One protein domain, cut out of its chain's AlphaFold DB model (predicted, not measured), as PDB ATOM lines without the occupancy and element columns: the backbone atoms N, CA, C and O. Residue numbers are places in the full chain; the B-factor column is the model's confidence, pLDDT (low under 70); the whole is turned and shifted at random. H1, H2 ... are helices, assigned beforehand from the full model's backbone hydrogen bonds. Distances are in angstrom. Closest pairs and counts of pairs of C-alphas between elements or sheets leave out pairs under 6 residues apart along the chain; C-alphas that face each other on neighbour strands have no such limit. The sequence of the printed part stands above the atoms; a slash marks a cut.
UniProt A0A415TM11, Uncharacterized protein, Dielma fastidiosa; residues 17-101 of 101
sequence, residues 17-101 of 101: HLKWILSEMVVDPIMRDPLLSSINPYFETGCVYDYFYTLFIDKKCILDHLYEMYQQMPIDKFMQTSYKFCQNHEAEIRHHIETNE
ATOM      1  N   HIS A  17     109.715 125.064  66.432       83.38
ATOM      2  CA  HIS A  17     109.584 124.289  67.647       83.38
ATOM      3  C   HIS A  17     110.829 123.432  67.841       83.38
ATOM      4  O   HIS A  17     111.479 122.993  66.893       83.38
ATOM      5  N   LEU A  18     111.144 123.133  69.099       89.75
ATOM      6  CA  LEU A  18     112.327 122.352  69.446       89.75
ATOM      7  C   LEU A  18     112.357 120.968  68.771       89.75
ATOM      8  O   LEU A  18     113.426 120.439  68.493       89.75
ATOM      9  N   LYS A  19     111.180 120.399  68.476       88.31
ATOM     10  CA  LYS A  19     111.027 119.164  67.693       88.31
ATOM     11  C   LYS A  19     111.579 119.311  66.273       88.31
ATOM     12  O   LYS A  19     112.304 118.431  65.827       88.31
ATOM     13  N   TRP A  20     111.278 120.430  65.615       88.81
ATOM     14  CA  TRP A  20     111.795 120.757  64.289       88.81
ATOM     15  C   TRP A  20     113.309 120.989  64.327       88.81
ATOM     16  O   TRP A  20     114.050 120.381  63.566       88.81
ATOM     17  N   ILE A  21     113.801 121.771  65.294       92.88
ATOM     18  CA  ILE A  21     115.250 121.991  65.459       92.88
ATOM     19  C   ILE A  21     115.974 120.651  65.652       92.88
ATOM     20  O   ILE A  21     117.003 120.392  65.031       92.88
ATOM     21  N   LEU A  22     115.418 119.760  66.480       95.00
ATOM     22  CA  LEU A  22     115.963 118.420  66.653       95.00
ATOM     23  C   LEU A  22     115.914 117.604  65.355       95.00
ATOM     24  O   LEU A  22     116.907 116.949  65.051       95.00
ATOM     25  N   SER A  23     114.816 117.633  64.588       91.94
ATOM     26  CA  SER A  23     114.736 116.885  63.325       91.94
ATOM     27  C   SER A  23     115.790 117.324  62.313       91.94
ATOM     28  O   SER A  23     116.319 116.470  61.607       91.94
ATOM     29  N   GLU A  24     116.151 118.609  62.299       93.12
ATOM     30  CA  GLU A  24     117.245 119.120  61.470       93.12
ATOM     31  C   GLU A  24     118.619 118.662  61.989       93.12
ATOM     32  O   GLU A  24     119.475 118.263  61.207       93.12
ATOM     33  N   MET A  25     118.839 118.645  63.309       95.19
ATOM     34  CA  MET A  25     120.129 118.243  63.889       95.19
ATOM     35  C   MET A  25     120.428 116.744  63.768       95.19
ATOM     36  O   MET A  25     121.578 116.370  63.553       95.19
ATOM     37  N   VAL A  26     119.432 115.862  63.943       95.25
ATOM     38  CA  VAL A  26     119.669 114.402  64.015       95.25
ATOM     39  C   VAL A  26     120.118 113.775  62.697       95.25
ATOM     40  O   VAL A  26     120.590 112.635  62.709       95.25
ATOM     41  N   VAL A  27     119.997 114.490  61.577       93.06
ATOM     42  CA  VAL A  27     120.407 113.987  60.263       93.06
ATOM     43  C   VAL A  27     121.900 113.663  60.252       93.06
ATOM     44  O   VAL A  27     122.259 112.567  59.833       93.06
ATOM     45  N   ASP A  28     122.767 114.538  60.772       95.06
ATOM     46  CA  ASP A  28     124.219 114.291  60.810       95.06
ATOM     47  C   ASP A  28     124.591 113.020  61.606       95.06
ATOM     48  O   ASP A  28     125.187 112.112  61.020       95.06
ATOM     49  N   PRO A  29     124.172 112.857  62.878       94.12
ATOM     50  CA  PRO A  29     124.375 111.635  63.654       94.12
ATOM     51  C   PRO A  29     123.972 110.341  62.942       94.12
ATOM     52  O   PRO A  29     124.689 109.345  63.027       94.12
ATOM     53  N   ILE A  30     122.829 110.347  62.253       92.62
ATOM     54  CA  ILE A  30     122.309 109.175  61.539       92.62
ATOM     55  C   ILE A  30     123.125 108.928  60.268       92.62
ATOM     56  O   ILE A  30     123.497 107.794  59.973       92.62
ATOM     57  N   MET A  31     123.445 109.989  59.526       92.69
ATOM     58  CA  MET A  31     124.189 109.897  58.273       92.69
ATOM     59  C   MET A  31     125.649 109.471  58.459       92.69
ATOM     60  O   MET A  31     126.238 108.956  57.515       92.69
ATOM     61  N   ARG A  32     126.212 109.583  59.671       92.00
ATOM     62  CA  ARG A  32     127.521 108.999  60.023       92.00
ATOM     63  C   ARG A  32     127.558 107.467  59.935       92.00
ATOM     64  O   ARG A  32     128.649 106.898  59.946       92.00
ATOM     65  N   ASP A  33     126.414 106.780  59.861       89.50
ATOM     66  CA  ASP A  33     126.382 105.340  59.589       89.50
ATOM     67  C   ASP A  33     126.943 105.047  58.176       89.50
ATOM     68  O   ASP A  33     126.454 105.617  57.193       89.50
ATOM     69  N   PRO A  34     127.951 104.163  58.020       88.62
ATOM     70  CA  PRO A  34     128.546 103.845  56.719       88.62
ATOM     71  C   PRO A  34     127.560 103.305  55.675       88.62
ATOM     72  O   PRO A  34     127.716 103.569  54.484       88.62
ATOM     73  N   LEU A  35     126.539 102.552  56.094       89.12
ATOM     74  CA  LEU A  35     125.522 102.035  55.180       89.12
ATOM     75  C   LEU A  35     124.663 103.176  54.632       89.12
ATOM     76  O   LEU A  35     124.335 103.170  53.447       89.12
ATOM     77  N   LEU A  36     124.345 104.168  55.466       88.69
ATOM     78  CA  LEU A  36     123.518 105.310  55.077       88.69
ATOM     79  C   LEU A  36     124.311 106.370  54.306       88.69
ATOM     80  O   LEU A  36     123.850 106.836  53.266       88.69
ATOM     81  N   SER A  37     125.520 106.720  54.749       89.81
ATOM     82  CA  SER A  37     126.387 107.659  54.017       89.81
ATOM     83  C   SER A  37     126.756 107.145  52.629       89.81
ATOM     84  O   SER A  37     126.758 107.929  51.686       89.81
ATOM     85  N   SER A  38     126.978 105.835  52.458       88.19
ATOM     86  CA  SER A  38     127.344 105.262  51.151       88.19
ATOM     87  C   SER A  38     126.303 105.469  50.043       88.19
ATOM     88  O   SER A  38     126.646 105.406  48.863       88.19
ATOM     89  N   ILE A  39     125.042 105.726  50.405       87.75
ATOM     90  CA  ILE A  39     123.943 105.955  49.458       87.75
ATOM     91  C   ILE A  39     123.531 107.430  49.360       87.75
ATOM     92  O   ILE A  39     122.718 107.766  48.498       87.75
ATOM     93  N   ASN A  40     124.074 108.312  50.206       78.69
ATOM     94  CA  ASN A  40     123.748 109.735  50.213       78.69
ATOM     95  C   ASN A  40     124.943 110.572  49.719       78.69
ATOM     96  O   ASN A  40     125.894 110.788  50.474       78.69
ATOM     97  N   PRO A  41     124.888 111.114  48.491       77.56
ATOM     98  CA  PRO A  41     125.997 111.876  47.919       77.56
ATOM     99  C   PRO A  41     126.229 113.236  48.601       77.56
ATOM    100  O   PRO A  41     127.220 113.892  48.304       77.56
ATOM    101  N   TYR A  42     125.330 113.673  49.487       74.25
ATOM    102  CA  TYR A  42     125.374 114.994  50.122       74.25
ATOM    103  C   TYR A  42     125.978 114.983  51.531       74.25
ATOM    104  O   TYR A  42     126.055 116.028  52.166       74.25
ATOM    105  N   PHE A  43     126.401 113.824  52.044       82.69
ATOM    106  CA  PHE A  43     126.941 113.746  53.402       82.69
ATOM    107  C   PHE A  43     128.321 114.410  53.540       82.69
ATOM    108  O   PHE A  43     128.567 115.115  54.513       82.69
ATOM    109  N   GLU A  44     129.212 114.232  52.559       78.25
ATOM    110  CA  GLU A  44     130.611 114.688  52.654       78.25
ATOM    111  C   GLU A  44     130.766 116.214  52.770       78.25
ATOM    112  O   GLU A  44     131.764 116.695  53.302       78.25
ATOM    113  N   THR A  45     129.786 116.979  52.288       80.00
ATOM    114  CA  THR A  45     129.783 118.450  52.341       80.00
ATOM    115  C   THR A  45     129.073 119.014  53.569       80.00
ATOM    116  O   THR A  45     128.942 120.228  53.681       80.00
ATOM    117  N   GLY A  46     128.612 118.147  54.473       83.50
ATOM    118  CA  GLY A  46     127.698 118.490  55.552       83.50
ATOM    119  C   GLY A  46     126.236 118.345  55.123       83.50
ATOM    120  O   GLY A  46     125.856 118.709  54.011       83.50
ATOM    121  N   CYS A  47     125.415 117.784  56.012       89.06
ATOM    122  CA  CYS A  47     124.004 117.469  55.746       89.06
ATOM    123  C   CYS A  47     123.017 118.162  56.699       89.06
ATOM    124  O   CYS A  47     121.831 117.840  56.691       89.06
ATOM    125  N   VAL A  48     123.511 119.101  57.506       93.19
ATOM    126  CA  VAL A  48     122.747 119.947  58.433       93.19
ATOM    127  C   VAL A  48     123.272 121.382  58.352       93.19
ATOM    128  O   VAL A  48     124.347 121.602  57.793       93.19
ATOM    129  N   TYR A  49     122.543 122.353  58.907       93.12
ATOM    130  CA  TYR A  49     122.965 123.758  58.912       93.12
ATOM    131  C   TYR A  49     124.336 123.973  59.577       93.12
ATOM    132  O   TYR A  49     124.620 123.410  60.636       93.12
ATOM    133  N   ASP A  50     125.161 124.847  58.987       94.44
ATOM    134  CA  ASP A  50     126.554 125.071  59.400       94.44
ATOM    135  C   ASP A  50     126.698 125.481  60.873       94.44
ATOM    136  O   ASP A  50     127.620 125.046  61.571       94.44
ATOM    137  N   TYR A  51     125.758 126.282  61.383       94.19
ATOM    138  CA  TYR A  51     125.780 126.739  62.771       94.19
ATOM    139  C   TYR A  51     125.600 125.597  63.784       94.19
ATOM    140  O   TYR A  51     125.965 125.764  64.946       94.19
ATOM    141  N   PHE A  52     125.114 124.414  63.390       96.50
ATOM    142  CA  PHE A  52     125.066 123.265  64.295       96.50
ATOM    143  C   PHE A  52     126.444 122.653  64.562       96.50
ATOM    144  O   PHE A  52     126.673 122.153  65.663       96.50
ATOM    145  N   TYR A  53     127.396 122.744  63.625       95.75
ATOM    146  CA  TYR A  53     128.764 122.255  63.857       95.75
ATOM    147  C   TYR A  53     129.521 123.109  64.881       95.75
ATOM    148  O   TYR A  53     130.474 122.636  65.503       95.75
ATOM    149  N   THR A  54     129.093 124.357  65.087       97.06
ATOM    150  CA  THR A  54     129.677 125.289  66.061       97.06
ATOM    151  C   THR A  54     128.852 125.435  67.338       97.06
ATOM    152  O   THR A  54     129.232 126.205  68.218       97.06
ATOM    153  N   LEU A  55     127.754 124.685  67.479       97.50
ATOM    154  CA  LEU A  55     126.939 124.657  68.690       97.50
ATOM    155  C   LEU A  55     127.550 123.688  69.711       97.50
ATOM    156  O   LEU A  55     127.484 122.466  69.553       97.50
ATOM    157  N   PHE A  56     128.141 124.237  70.774       97.75
ATOM    158  CA  PHE A  56     128.764 123.468  71.855       97.75
ATOM    159  C   PHE A  56     127.929 123.508  73.133       97.75
ATOM    160  O   PHE A  56     127.640 124.581  73.649       97.75
ATOM    161  N   ILE A  57     127.653 122.328  73.690       97.12
ATOM    162  CA  ILE A  57     127.054 122.134  75.014       97.12
ATOM    163  C   ILE A  57     128.063 121.371  75.871       97.12
ATOM    164  O   ILE A  57     128.611 120.355  75.436       97.12
ATOM    165  N   ASP A  58     128.365 121.875  77.069       93.75
ATOM    166  CA  ASP A  58     129.374 121.292  77.967       93.75
ATOM    167  C   ASP A  58     130.734 121.031  77.284       93.75
ATOM    168  O   ASP A  58     131.402 120.024  77.520       93.75
ATOM    169  N   LYS A  59     131.169 121.972  76.429       95.38
ATOM    170  CA  LYS A  59     132.423 121.920  75.640       95.38
ATOM    171  C   LYS A  59     132.483 120.818  74.577       95.38
ATOM    172  O   LYS A  59     133.564 120.540  74.061       95.38
ATOM    173  N   LYS A  60     131.352 120.216  74.219       97.69
ATOM    174  CA  LYS A  60     131.263 119.215  73.156       97.69
ATOM    175  C   LYS A  60     130.197 119.612  72.136       97.69
ATOM    176  O   LYS A  60     129.171 120.182  72.504       97.69
ATOM    177  N   CYS A  61     130.472 119.362  70.856       97.81
ATOM    178  CA  CYS A  61     129.545 119.689  69.777       97.81
ATOM    179  C   CYS A  61     128.224 118.938  69.990       97.81
ATOM    180  O   CYS A  61     128.225 117.750  70.330       97.81
ATOM    181  N   ILE A  62     127.094 119.617  69.790       98.00
ATOM    182  CA  ILE A  62     125.769 119.011  69.952       98.00
ATOM    183  C   ILE A  62     125.586 117.784  69.052       98.00
ATOM    184  O   ILE A  62     125.035 116.778  69.496       98.00
ATOM    185  N   LEU A  63     126.131 117.814  67.832       97.81
ATOM    186  CA  LEU A  63     126.068 116.692  66.894       97.81
ATOM    187  C   LEU A  63     126.816 115.462  67.431       97.81
ATOM    188  O   LEU A  63     126.353 114.336  67.266       97.81
ATOM    189  N   ASP A  64     127.913 115.655  68.167       97.88
ATOM    190  CA  ASP A  64     128.652 114.553  68.793       97.88
ATOM    191  C   ASP A  64     127.936 113.992  70.031       97.88
ATOM    192  O   ASP A  64     128.061 112.806  70.345       97.88
ATOM    193  N   HIS A  65     127.176 114.814  70.762       98.06
ATOM    194  CA  HIS A  65     126.274 114.317  71.813       98.06
ATOM    195  C   HIS A  65     125.184 113.430  71.220       98.06
ATOM    196  O   HIS A  65     124.974 112.313  71.692       98.06
ATOM    197  N   LEU A  66     124.536 113.895  70.152       97.94
ATOM    198  CA  LEU A  66     123.494 113.139  69.467       97.94
ATOM    199  C   LEU A  66     124.043 111.853  68.836       97.94
ATOM    200  O   LEU A  66     123.406 110.808  68.939       97.94
ATOM    201  N   TYR A  67     125.238 111.896  68.245       97.31
ATOM    202  CA  TYR A  67     125.883 110.711  67.683       97.31
ATOM    203  C   TYR A  67     126.180 109.648  68.743       97.31
ATOM    204  O   TYR A  67     125.854 108.479  68.545       97.31
ATOM    205  N   GLU A  68     126.720 110.032  69.902       97.31
ATOM    206  CA  GLU A  68     126.932 109.085  71.002       97.31
ATOM    207  C   GLU A  68     125.624 108.478  71.509       97.31
ATOM    208  O   GLU A  68     125.571 107.271  71.746       97.31
ATOM    209  N   MET A  69     124.560 109.279  71.630       97.50
ATOM    210  CA  MET A  69     123.243 108.751  71.988       97.50
ATOM    211  C   MET A  69     122.776 107.734  70.946       97.50
ATOM    212  O   MET A  69     122.423 106.618  71.313       97.50
ATOM    213  N   TYR A  70     122.829 108.082  69.659       96.38
ATOM    214  CA  TYR A  70     122.412 107.207  68.562       96.38
ATOM    215  C   TYR A  70     123.157 105.862  68.564       96.38
ATOM    216  O   TYR A  70     122.542 104.818  68.363       96.38
ATOM    217  N   GLN A  71     124.459 105.860  68.862       96.00
ATOM    218  CA  GLN A  71     125.265 104.635  68.925       96.00
ATOM    219  C   GLN A  71     124.945 103.738  70.136       96.00
ATOM    220  O   GLN A  71     125.181 102.532  70.090       96.00
ATOM    221  N   GLN A  72     124.444 104.304  71.235       96.31
ATOM    222  CA  GLN A  72     124.296 103.595  72.514       96.31
ATOM    223  C   GLN A  72     122.886 103.066  72.782       96.31
ATOM    224  O   GLN A  72     122.693 102.302  73.731       96.31
ATOM    225  N   MET A  73     121.886 103.475  72.001       95.19
ATOM    226  CA  MET A  73     120.492 103.148  72.291       95.19
ATOM    227  C   MET A  73     119.672 102.889  71.024       95.19
ATOM    228  O   MET A  73     119.999 103.403  69.957       95.19
ATOM    229  N   PRO A  74     118.587 102.099  71.119       95.00
ATOM    230  CA  PRO A  74     117.680 101.911  69.995       95.00
ATOM    231  C   PRO A  74     116.998 103.231  69.607       95.00
ATOM    232  O   PRO A  74     116.889 104.158  70.413       95.00
ATOM    233  N   ILE A  75     116.529 103.308  68.360       91.94
ATOM    234  CA  ILE A  75     116.041 104.551  67.745       91.94
ATOM    235  C   ILE A  75     114.903 105.222  68.535       91.94
ATOM    236  O   ILE A  75     114.881 106.442  68.672       91.94
ATOM    237  N   ASP A  76     113.999 104.449  69.133       92.62
ATOM    238  CA  ASP A  76     112.900 104.949  69.965       92.62
ATOM    239  C   ASP A  76     113.416 105.651  71.232       92.62
ATOM    240  O   ASP A  76     112.957 106.739  71.593       92.62
ATOM    241  N   LYS A  77     114.426 105.061  71.882       95.50
ATOM    242  CA  LYS A  77     115.107 105.661  73.034       95.50
ATOM    243  C   LYS A  77     115.945 106.861  72.640       95.50
ATOM    244  O   LYS A  77     115.950 107.843  73.384       95.50
ATOM    245  N   PHE A  78     116.592 106.813  71.481       96.06
ATOM    246  CA  PHE A  78     117.355 107.930  70.937       96.06
ATOM    247  C   PHE A  78     116.463 109.149  70.746       96.06
ATOM    248  O   PHE A  78     116.797 110.225  71.236       96.06
ATOM    249  N   MET A  79     115.291 108.977  70.137       93.44
ATOM    250  CA  MET A  79     114.338 110.064  69.916       93.44
ATOM    251  C   MET A  79     113.891 110.720  71.229       93.44
ATOM    252  O   MET A  79     113.905 111.941  71.355       93.44
ATOM    253  N   GLN A  80     113.542 109.921  72.240       94.69
ATOM    254  CA  GLN A  80     113.106 110.445  73.540       94.69
ATOM    255  C   GLN A  80     114.245 111.146  74.290       94.69
ATOM    256  O   GLN A  80     114.055 112.221  74.860       94.69
ATOM    257  N   THR A  81     115.432 110.540  74.294       97.12
ATOM    258  CA  THR A  81     116.582 111.024  75.068       97.12
ATOM    259  C   THR A  81     117.188 112.274  74.442       97.12
ATOM    260  O   THR A  81     117.462 113.232  75.160       97.12
ATOM    261  N   SER A  82     117.325 112.312  73.115       97.12
ATOM    262  CA  SER A  82     117.808 113.494  72.391       97.12
ATOM    263  C   SER A  82     116.845 114.673  72.513       97.12
ATOM    264  O   SER A  82     117.286 115.797  72.752       97.12
ATOM    265  N   TYR A  83     115.531 114.429  72.459       96.12
ATOM    266  CA  TYR A  83     114.541 115.473  72.709       96.12
ATOM    267  C   TYR A  83     114.624 116.003  74.135       96.12
ATOM    268  O   TYR A  83     114.669 117.216  74.340       96.12
ATOM    269  N   LYS A  84     114.737 115.116  75.129       97.06
ATOM    270  CA  LYS A  84     114.906 115.534  76.522       97.06
ATOM    271  C   LYS A  84     116.200 116.322  76.740       97.06
ATOM    272  O   LYS A  84     116.196 117.297  77.489       97.06
ATOM    273  N   PHE A  85     117.287 115.924  76.085       97.88
ATOM    274  CA  PHE A  85     118.545 116.664  76.094       97.88
ATOM    275  C   PHE A  85     118.360 118.072  75.518       97.88
ATOM    276  O   PHE A  85     118.697 119.046  76.185       97.88
ATOM    277  N   CYS A  86     117.721 118.194  74.352       96.75
ATOM    278  CA  CYS A  86     117.428 119.495  73.754       96.75
ATOM    279  C   CYS A  86     116.553 120.363  74.662       96.75
ATOM    280  O   CYS A  86     116.796 121.556  74.762       96.75
ATOM    281  N   GLN A  87     115.572 119.786  75.368       96.38
ATOM    282  CA  GLN A  87     114.737 120.536  76.318       96.38
ATOM    283  C   GLN A  87     115.553 121.098  77.485       96.38
ATOM    284  O   GLN A  87     115.308 122.211  77.940       96.38
ATOM    285  N   ASN A  88     116.525 120.330  77.984       97.94
ATOM    286  CA  ASN A  88     117.369 120.768  79.093       97.94
ATOM    287  C   ASN A  88     118.331 121.902  78.685       97.94
ATOM    288  O   ASN A  88     118.729 122.677  79.550       97.94
ATOM    289  N   HIS A  89     118.658 122.012  77.394       97.62
ATOM    290  CA  HIS A  89     119.585 123.005  76.834       97.62
ATOM    291  C   HIS A  89     118.909 123.979  75.854       97.62
ATOM    292  O   HIS A  89     119.581 124.640  75.063       97.62
ATOM    293  N   GLU A  90     117.578 124.093  75.887       95.81
ATOM    294  CA  GLU A  90     116.813 124.810  74.858       95.81
ATOM    295  C   GLU A  90     117.234 126.280  74.735       95.81
ATOM    296  O   GLU A  90     117.362 126.793  73.626       95.81
ATOM    297  N   ALA A  91     117.502 126.949  75.858       95.31
ATOM    298  CA  ALA A  91     117.933 128.346  75.857       95.31
ATOM    299  C   ALA A  91     119.293 128.544  75.164       95.31
ATOM    300  O   ALA A  91     119.459 129.503  74.415       95.31
ATOM    301  N   GLU A  92     120.247 127.635  75.383       96.69
ATOM    302  CA  GLU A  92     121.575 127.681  74.756       96.69
ATOM    303  C   GLU A  92     121.473 127.431  73.248       96.69
ATOM    304  O   GLU A  92     122.049 128.173  72.454       96.69
ATOM    305  N   ILE A  93     120.675 126.429  72.859       96.00
ATOM    306  CA  ILE A  93     120.417 126.084  71.457       96.00
ATOM    307  C   ILE A  93     119.795 127.279  70.727       96.00
ATOM    308  O   ILE A  93     120.298 127.688  69.682       96.00
ATOM    309  N   ARG A  94     118.731 127.870  71.285       94.69
ATOM    310  CA  ARG A  94     118.042 129.012  70.667       94.69
ATOM    311  C   ARG A  94     118.939 130.233  70.561       94.69
ATOM    312  O   ARG A  94     119.022 130.816  69.488       94.69
ATOM    313  N   HIS A  95     119.655 130.574  71.630       95.38
ATOM    314  CA  HIS A  95     120.565 131.715  71.621       95.38
ATOM    315  C   HIS A  95     121.659 131.580  70.553       95.38
ATOM    316  O   HIS A  95     122.001 132.553  69.878       95.38
ATOM    317  N   HIS A  96     122.199 130.371  70.378       96.44
ATOM    318  CA  HIS A  96     123.202 130.110  69.353       96.44
ATOM    319  C   HIS A  96     122.634 130.250  67.942       96.44
ATOM    320  O   HIS A  96     123.266 130.908  67.121       96.44
ATOM    321  N   ILE A  97     121.451 129.686  67.672       94.00
ATOM    322  CA  ILE A  97     120.776 129.817  66.369       94.00
ATOM    323  C   ILE A  97     120.516 131.295  66.065       94.00
ATOM    324  O   ILE A  97     120.976 131.787  65.047       94.00
ATOM    325  N   GLU A  98     119.913 132.041  66.994       93.25
ATOM    326  CA  GLU A  98     119.620 133.475  66.824       93.25
ATOM    327  C   GLU A  98     120.863 134.333  66.521       93.25
ATOM    328  O   GLU A  98     120.748 135.403  65.926       93.25
ATOM    329  N   THR A  99     122.047 133.896  66.955       95.12
ATOM    330  CA  THR A  99     123.302 134.645  66.780       95.12
ATOM    331  C   THR A  99     124.076 134.232  65.521       95.12
ATOM    332  O   THR A  99     124.957 134.976  65.089       95.12
ATOM    333  N   ASN A 100     123.797 133.053  64.955       92.94
ATOM    334  CA  ASN A 100     124.603 132.443  63.888       92.94
ATOM    335  C   ASN A 100     123.802 132.034  62.635       92.94
ATOM    336  O   ASN A 100     124.417 131.560  61.679       92.94
ATOM    337  N   GLU A 101     122.474 132.184  62.645       80.25
ATOM    338  CA  GLU A 101     121.600 132.126  61.460       80.25
ATOM    339  C   GLU A 101     121.717 133.406  60.613       80.25
ATOM    340  O   GLU A 101     121.823 133.270  59.372       80.25
TER     341      GLU A 101
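AT A GLANCE: This is residues 17 to 101 of the 101 residues of an uncharacterized protein of Dielma fastidiosa (UniProt A0A415TM11). A hairpin of two helices, H5 and H6, has H1 packed on H6 and H2 packed on H5 on one side, while H7 and the short H4 lie at the hairpin's open end. The short H3 lies far from H7, and a loop of residues 38 to 49 leads from it back to H4. The printed part has 85 residues, with seven named helices in the order H1 to H7 and no named strand; the class is all helix. The whole is compact, with a radius of gyration of the C-alphas of 12.5 A, and spans 35 by 28 by 24 A.

IN THESE COORDINATES: Find C-alpha 18 at (112.327, 122.352, 69.446); from there H1 runs through residues 18 to 25, 10.4 A long. Next come H2, residues 27 to 31, 5.9 A, and H3, residues 34 to 37, 5.1 A. Read on past residues 38 to 49 to reach H4, residues 50 to 53, 5.7 A. At C-alpha 62, (125.769, 119.011, 69.952), H5 begins; it holds residues 62 to 72 and is 15.7 A long. H6, residues 75 to 88, is the longest helix at 19.8 A. H7, residues 90 to 100, runs 15.5 A and ends at C-alpha 100, (124.603, 132.443, 63.888).

HOW THE PARTS SIT: Start at the hub, H5, which touches H2, H4 and H6. H5 and H6 form a helical hairpin, running opposite ways at a shallow tilt of 33 degrees, only just short of steep; H6 touches H5 with residues 78 to 82 alone, and their closest C-alphas, those of Tyr 70 and Phe 78, are 5.6 A apart. H2 touches H5, closest at the C-alphas of Pro 29 and Tyr 67, 4.4 A. H4 touches H5, closest at the C-alphas of Tyr 53 and Leu 63, 6.9 A. H1 touches residues 82 to 87 of H6 at a steep tilt of 63 degrees, opposite ways; the closest C-alphas are those of Leu 22 and Tyr 83, 6.9 A. H7 and H4 only just touch, with 3 pairs of C-alphas within 8 A, the closest those of Tyr 51 and Asn 100, 5.9 A. H6 and H7 are close but not clearly touching, about perpendicular at 79 degrees, with the closest C-alphas, those of Cys 86 and Ile 93, 7.6 A apart. H3 touches no helix; it is close to H2 but not clearly touching, with the C-alphas of Met 31 and Ser 37 closest at 5.3 A. In H1, H2, H5, H6 and H7 every O i to N i+4 pair is within hydrogen-bond range; H3 and H4 are too short for such a pair, and of O i to N i+3 pairs H3 has 0 of 1 and H4 has 1 of 1 within range.

THE WHOLE: Look at Ile 39 and Ala 91 for the two C-alphas farthest apart, 35.1 A. The printed part has no cut, and its one long link is H3 to H4. No printed residue is under 70 in pLDDT, and the mean of the printed part is 93.0.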